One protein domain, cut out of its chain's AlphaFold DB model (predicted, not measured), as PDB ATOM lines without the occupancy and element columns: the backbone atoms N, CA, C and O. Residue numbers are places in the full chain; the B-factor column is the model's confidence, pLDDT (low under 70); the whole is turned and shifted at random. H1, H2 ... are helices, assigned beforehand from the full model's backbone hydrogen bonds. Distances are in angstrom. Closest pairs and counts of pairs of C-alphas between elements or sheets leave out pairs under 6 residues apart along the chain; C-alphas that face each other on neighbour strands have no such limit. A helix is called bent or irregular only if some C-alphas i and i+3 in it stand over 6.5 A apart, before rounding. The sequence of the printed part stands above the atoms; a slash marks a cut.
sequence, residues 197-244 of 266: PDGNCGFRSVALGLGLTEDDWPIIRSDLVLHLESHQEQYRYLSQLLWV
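What this domain is: This is residues 197 to 244 of the 266 residues of the protein "OTU domain-containing protein" of Artemisia annua (UniProt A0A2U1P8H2). The model is a wide, open U of three helices: the long H2 makes its base and its longest dimension, while H1 at one end of H2 and H3 at the other make two short arms set on the same side of the base. H1 packs on the first part of H2, H3 turns off steeply past the end of H2, and the space between the two arms is empty. The printed part has 48 residues with three named helices, H1, H2 and H3 in that order along the chain, and no named strand; the class is all helix. The whole is loose, with a radius of gyration of the C-alphas of 12.6 A, and spans 32 by 21 by 14 A, only just elongated.

Where its parts are: The printed part begins at Pro 197, and H1 follows as residues 201 to 209, 12.1 A from first to last C-alpha, beginning at C-alpha 201 at (38.492, 54.169, -31.035). H2 is residues 214 to 230, the longest helix with 17 residues and 25.4 A, beginning at C-alpha 214 at (44.961, 51.622, -26.025). H2 is irregular, with C-alphas 215 and 218 standing 7.4 A apart. H3 is residues 232 to 242, 13.6 A long, and ends at C-alpha 242 at (21.783, 45.760, -37.939). H3 is irregular too, with C-alphas 234 and 237 standing 7.7 A apart.

How they stand to each other: H1 touches H2, and the closest C-alphas are those of Arg 204 and Glu 214, 4.6 A apart. H2 touches H1 with residues 214 to 221 alone. The lines of H1 and H2 are about perpendicular, at 80 degrees. H2 and H3 are close but not clearly touching, and their closest C-alphas, those of Leu 228 and Tyr 235, are 7.2 A apart. Their lines stand at 71 degrees, only just about perpendicular. H1 and H3 are apart. In H1 every O i to N i+4 pair is within hydrogen-bond range; in H2 10 of 13 such pairs are, and in H3 5 of 7.

The domain as a whole: The two C-alphas farthest apart are those of Gly 211 and Val 244, 35.4 A, and the first and last printed C-alphas, of Pro 197 and Val 244, are 27.1 A apart. The printed part has no cut. The link from H1 to H2, four residues, and the link from H2 to H3, one residue, are both tight. Residues 229 to 235, of which 232 to 235 belong to H3, stand free. The mean pLDDT of the printed part is 77.8, and residues 236 to 244 are under 70.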
ATOM      1  N   PRO A 197      41.691  58.777 -32.567       82.81
ATOM      2  CA  PRO A 197      40.395  58.961 -33.218       82.81
ATOM      3  C   PRO A 197      40.329  58.217 -34.564       82.81
ATOM      4  O   PRO A 197      40.041  58.805 -35.610       82.81
ATOM      5  N   ASP A 198      40.629  56.921 -34.547       85.69
ATOM      6  CA  ASP A 198      40.575  56.026 -35.701       85.69
ATOM      7  C   ASP A 198      39.263  55.211 -35.736       85.69
ATOM      8  O   ASP A 198      38.352  55.393 -34.925       85.69
ATOM      9  N   GLY A 199      39.142  54.293 -36.701       82.00
ATOM     10  CA  GLY A 199      37.993  53.383 -36.805       82.00
ATOM     11  C   GLY A 199      37.899  52.337 -35.683       82.00
ATOM     12  O   GLY A 199      36.939  51.570 -35.659       82.00
ATOM     13  N   ASN A 200      38.871  52.294 -34.767       90.00
ATOM     14  CA  ASN A 200      38.946  51.359 -33.646       90.00
ATOM     15  C   ASN A 200      38.801  52.055 -32.287       90.00
ATOM     16  O   ASN A 200      38.884  51.378 -31.261       90.00
ATOM     17  N   CYS A 201      38.550  53.368 -32.257       86.88
ATOM     18  CA  CYS A 201      38.492  54.169 -31.035       86.88
ATOM     19  C   CYS A 201      37.583  53.565 -29.951       86.88
ATOM     20  O   CYS A 201      37.954  53.546 -28.785       86.88
ATOM     21  N   GLY A 202      36.453  52.953 -30.326       86.44
ATOM     22  CA  GLY A 202      35.584  52.251 -29.377       86.44
ATOM     23  C   GLY A 202      36.264  51.063 -28.679       86.44
ATOM     24  O   GLY A 202      36.123  50.898 -27.470       86.44
ATOM     25  N   PHE A 203      37.047  50.262 -29.407       89.62
ATOM     26  CA  PHE A 203      37.815  49.153 -28.829       89.62
ATOM     27  C   PHE A 203      38.981  49.660 -27.977       89.62
ATOM     28  O   PHE A 203      39.250  49.094 -26.919       89.62
ATOM     29  N   ARG A 204      39.631  50.751 -28.403       90.19
ATOM     30  CA  ARG A 204      40.693  51.423 -27.639       90.19
ATOM     31  C   ARG A 204      40.174  51.952 -26.302       90.19
ATOM     32  O   ARG A 204      40.790  51.707 -25.269       90.19
ATOM     33  N   SER A 205      39.002  52.594 -26.296       86.62
ATOM     34  CA  SER A 205      38.343  53.063 -25.068       86.62
ATOM     35  C   SER A 205      38.033  51.918 -24.107       86.62
ATOM     36  O   SER A 205      38.220  52.059 -22.902       86.62
ATOM     37  N   VAL A 206      37.589  50.771 -24.629       84.12
ATOM     38  CA  VAL A 206      37.342  49.578 -23.808       84.12
ATOM     39  C   VAL A 206      38.647  49.011 -23.246       84.12
ATOM     40  O   VAL A 206      38.675  48.660 -22.071       84.12
ATOM     41  N   ALA A 207      39.727  48.961 -24.034       83.00
ATOM     42  CA  ALA A 207      41.031  48.493 -23.562       83.00
ATOM     43  C   ALA A 207      41.523  49.329 -22.365       83.00
ATOM     44  O   ALA A 207      41.809  48.769 -21.306       83.00
ATOM     45  N   LEU A 208      41.495  50.662 -22.483       79.88
ATOM     46  CA  LEU A 208      41.826  51.565 -21.375       79.88
ATOM     47  C   LEU A 208      40.899  51.378 -20.166       79.88
ATOM     48  O   LEU A 208      41.365  51.327 -19.030       79.88
ATOM     49  N   GLY A 209      39.589  51.231 -20.397       78.12
ATOM     50  CA  GLY A 209      38.608  50.985 -19.335       78.12
ATOM     51  C   GLY A 209      38.842  49.681 -18.561       78.12
ATOM     52  O   GLY A 209      38.461  49.583 -17.397       78.12
ATOM     53  N   LEU A 210      39.504  48.700 -19.182       81.06
ATOM     54  CA  LEU A 210      39.916  47.437 -18.563       81.06
ATOM     55  C   LEU A 210      41.315  47.505 -17.923       81.06
ATOM     56  O   LEU A 210      41.804  46.495 -17.420       81.06
ATOM     57  N   GLY A 211      41.963  48.674 -17.928       80.19
ATOM     58  CA  GLY A 211      43.324  48.859 -17.418       80.19
ATOM     59  C   GLY A 211      44.420  48.326 -18.346       80.19
ATOM     60  O   GLY A 211      45.557  48.159 -17.906       80.19
ATOM     61  N   LEU A 212      44.085  48.044 -19.607       84.31
ATOM     62  CA  LEU A 212      45.038  47.716 -20.665       84.31
ATOM     63  C   LEU A 212      45.514  48.995 -21.363       84.31
ATOM     64  O   LEU A 212      45.050  50.096 -21.065       84.31
ATOM     65  N   THR A 213      46.447  48.863 -22.301       89.94
ATOM     66  CA  THR A 213      46.877  49.988 -23.136       89.94
ATOM     67  C   THR A 213      45.912  50.182 -24.303       89.94
ATOM     68  O   THR A 213      45.254  49.236 -24.735       89.94
ATOM     69  N   GLU A 214      45.821  51.395 -24.856       90.50
ATOM     70  CA  GLU A 214      44.961  51.622 -26.025       90.50
ATOM     71  C   GLU A 214      45.375  50.764 -27.233       90.50
ATOM     72  O   GLU A 214      44.529  50.439 -28.059       90.50
ATOM     73  N   ASP A 215      46.642  50.346 -27.311       92.19
ATOM     74  CA  ASP A 215      47.184  49.476 -28.361       92.19
ATOM     75  C   ASP A 215      46.754  48.006 -28.226       92.19
ATOM     76  O   ASP A 215      46.877  47.239 -29.183       92.19
ATOM     77  N   ASP A 216      46.174  47.617 -27.085       89.56
ATOM     78  CA  ASP A 216      45.615  46.278 -26.856       89.56
ATOM     79  C   ASP A 216      44.205  46.109 -27.459       89.56
ATOM     80  O   ASP A 216      43.594  45.039 -27.366       89.56
ATOM     81  N   TRP A 217      43.685  47.131 -28.151       91.69
ATOM     82  CA  TRP A 217      42.394  47.084 -28.844       91.69
ATOM     83  C   TRP A 217      42.185  45.875 -29.782       91.69
ATOM     84  O   TRP A 217      41.036  45.427 -29.887       91.69
ATOM     85  N   PRO A 218      43.208  45.289 -30.452       87.81
ATOM     86  CA  PRO A 218      43.000  44.111 -31.289       87.81
ATOM     87  C   PRO A 218      42.517  42.903 -30.485       87.81
ATOM     88  O   PRO A 218      41.706  42.133 -30.995       87.81
ATOM     89  N   ILE A 219      42.968  42.767 -29.232       84.25
ATOM     90  CA  ILE A 219      42.557  41.689 -28.323       84.25
ATOM     91  C   ILE A 219      41.077  41.857 -27.990       84.25
ATOM     92  O   ILE A 219      40.293  40.936 -28.204       84.25
ATOM     93  N   ILE A 220      40.674  43.071 -27.598       88.00
ATOM     94  CA  ILE A 220      39.270  43.404 -27.315       88.00
ATOM     95  C   ILE A 220      38.375  43.082 -28.513       88.00
ATOM     96  O   ILE A 220      37.312  42.477 -28.363       88.00
ATOM     97  N   ARG A 221      38.803  43.464 -29.721       89.88
ATOM     98  CA  ARG A 221      38.043  43.200 -30.944       89.88
ATOM     99  C   ARG A 221      37.923  41.701 -31.222       89.88
ATOM    100  O   ARG A 221      36.835  41.238 -31.555       89.88
ATOM    101  N   SER A 222      39.022  40.957 -31.110       80.62
ATOM    102  CA  SER A 222      39.043  39.509 -31.325       80.62
ATOM    103  C   SER A 222      38.159  38.767 -30.325       80.62
ATOM    104  O   SER A 222      37.341  37.947 -30.744       80.62
ATOM    105  N   ASP A 223      38.254  39.097 -29.041       83.44
ATOM    106  CA  ASP A 223      37.454  38.471 -27.987       83.44
ATOM    107  C   ASP A 223      35.963  38.762 -28.170       83.44
ATOM    108  O   ASP A 223      35.133  37.859 -28.046       83.44
ATOM    109  N   LEU A 224      35.608  39.994 -28.555       85.62
ATOM    110  CA  LEU A 224      34.218  40.347 -28.835       85.62
ATOM    111  C   LEU A 224      33.661  39.564 -30.030       85.62
ATOM    112  O   LEU A 224      32.536  39.072 -29.964       85.62
ATOM    113  N   VAL A 225      34.431  39.425 -31.113       81.62
ATOM    114  CA  VAL A 225      34.014  38.639 -32.286       81.62
ATOM    115  C   VAL A 225      33.808  37.174 -31.906       81.62
ATOM    116  O   VAL A 225      32.752  36.619 -32.202       81.62
ATOM    117  N   LEU A 226      34.754  36.568 -31.183       78.06
ATOM    118  CA  LEU A 226      34.629  35.187 -30.707       78.06
ATOM    119  C   LEU A 226      33.414  35.003 -29.786       78.06
ATOM    120  O   LEU A 226      32.711  33.991 -29.868       78.06
ATOM    121  N   HIS A 227      33.129  35.984 -28.925       80.81
ATOM    122  CA  HIS A 227      31.949  35.968 -28.061       80.81
ATOM    123  C   HIS A 227      30.652  36.011 -28.871       80.81
ATOM    124  O   HIS A 227      29.747  35.212 -28.631       80.81
ATOM    125  N   LEU A 228      30.569  36.901 -29.863       80.31
ATOM    126  CA  LEU A 228      29.406  37.020 -30.746       80.31
ATOM    127  C   LEU A 228      29.183  35.748 -31.574       80.31
ATOM    128  O   LEU A 228      28.048  35.294 -31.701       80.31
ATOM    129  N   GLU A 229      30.251  35.145 -32.096       78.88
ATOM    130  CA  GLU A 229      30.185  33.898 -32.865       78.88
ATOM    131  C   GLU A 229      29.746  32.703 -32.012       78.88
ATOM    132  O   GLU A 229      28.946  31.881 -32.457       78.88
ATOM    133  N   SER A 230      30.219  32.617 -30.768       76.62
ATOM    134  CA  SER A 230      29.849  31.532 -29.850       76.62
ATOM    135  C   SER A 230      28.451  31.686 -29.236       76.62
ATOM    136  O   SER A 230      27.897  30.704 -28.746       76.62
ATOM    137  N   HIS A 231      27.853  32.881 -29.302       80.19
ATOM    138  CA  HIS A 231      26.556  33.194 -28.688       80.19
ATOM    139  C   HIS A 231      25.520  33.720 -29.697       80.19
ATOM    140  O   HIS A 231      24.596  34.443 -29.316       80.19
ATOM    141  N   GLN A 232      25.632  33.349 -30.977       78.06
ATOM    142  CA  GLN A 232      24.788  33.870 -32.064       78.06
ATOM    143  C   GLN A 232      23.282  33.850 -31.765       78.06
ATOM    144  O   GLN A 232      22.601  34.836 -32.032       78.06
ATOM    145  N   GLU A 233      22.758  32.772 -31.173       73.50
ATOM    146  CA  GLU A 233      21.324  32.670 -30.856       73.50
ATOM    147  C   GLU A 233      20.870  33.717 -29.826       73.50
ATOM    148  O   GLU A 233      19.766  34.246 -29.933       73.50
ATOM    149  N   GLN A 234      21.732  34.097 -28.876       72.56
ATOM    150  CA  GLN A 234      21.413  35.128 -27.881       72.56
ATOM    151  C   GLN A 234      21.352  36.524 -28.510       72.56
ATOM    152  O   GLN A 234      20.543  37.355 -28.095       72.56
ATOM    153  N   TYR A 235      22.180  36.765 -29.529       72.12
ATOM    154  CA  TYR A 235      22.274  38.035 -30.254       72.12
ATOM    155  C   TYR A 235      21.445  38.063 -31.546       72.12
ATOM    156  O   TYR A 235      21.465  39.059 -32.268       72.12
ATOM    157  N   ARG A 236      20.672  37.010 -31.828       69.50
ATOM    158  CA  ARG A 236      19.906  36.827 -33.070       69.50
ATOM    159  C   ARG A 236      18.956  37.982 -33.399       69.50
ATOM    160  O   ARG A 236      18.728  38.292 -34.561       69.50
ATOM    161  N   TYR A 237      18.392  38.633 -32.387       57.72
ATOM    162  CA  TYR A 237      17.488  39.768 -32.592       57.72
ATOM    163  C   TYR A 237      18.238  41.076 -32.882       57.72
ATOM    164  O   TYR A 237      17.768  41.899 -33.663       57.72
ATOM    165  N   LEU A 238      19.438  41.247 -32.319       60.78
ATOM    166  CA  LEU A 238      20.320  42.378 -32.628       60.78
ATOM    167  C   LEU A 238      20.916  42.245 -34.031       60.78
ATOM    168  O   LEU A 238      21.039  43.227 -34.759       60.78
ATOM    169  N   SER A 239      21.212  41.009 -34.431       53.53
ATOM    170  CA  SER A 239      21.705  40.680 -35.760       53.53
ATOM    171  C   SER A 239      20.648  40.931 -36.851       53.53
ATOM    172  O   SER A 239      21.001  41.274 -37.967       53.53
ATOM    173  N   GLN A 240      19.349  40.881 -36.545       51.88
ATOM    174  CA  GLN A 240      18.281  41.211 -37.504       51.88
ATOM    175  C   GLN A 240      18.030  42.720 -37.678       51.88
ATOM    176  O   GLN A 240      17.547  43.137 -38.726       51.88
ATOM    177  N   LEU A 241      18.367  43.548 -36.682       46.09
ATOM    178  CA  LEU A 241      18.179  45.006 -36.734       46.09
ATOM    179  C   LEU A 241      19.361  45.755 -37.375       46.09
ATOM    180  O   LEU A 241      19.189  46.887 -37.820       46.09
ATOM    181  N   LEU A 242      20.546  45.136 -37.442       45.75
ATOM    182  CA  LEU A 242      21.783  45.760 -37.939       45.75
ATOM    183  C   LEU A 242      22.332  45.145 -39.242       45.75
ATOM    184  O   LEU A 242      23.328  45.641 -39.766       45.75
ATOM    185  N   TRP A 243      21.715  44.093 -39.793       46.88
ATOM    186  CA  TRP A 243      22.322  43.289 -40.866       46.88
ATOM    187  C   TRP A 243      21.390  43.114 -42.061       46.88
ATOM    188  O   TRP A 243      20.523  42.246 -42.067       46.88
ATOM    189  N   VAL A 244      21.587  43.929 -43.103       43.78
ATOM    190  CA  VAL A 244      20.918  43.710 -44.398       43.78
ATOM    191  C   VAL A 244      21.880  43.624 -45.596       43.78
ATOM    192  O   VAL A 244      21.463  43.028 -46.580       43.78
TER     193      VAL A 244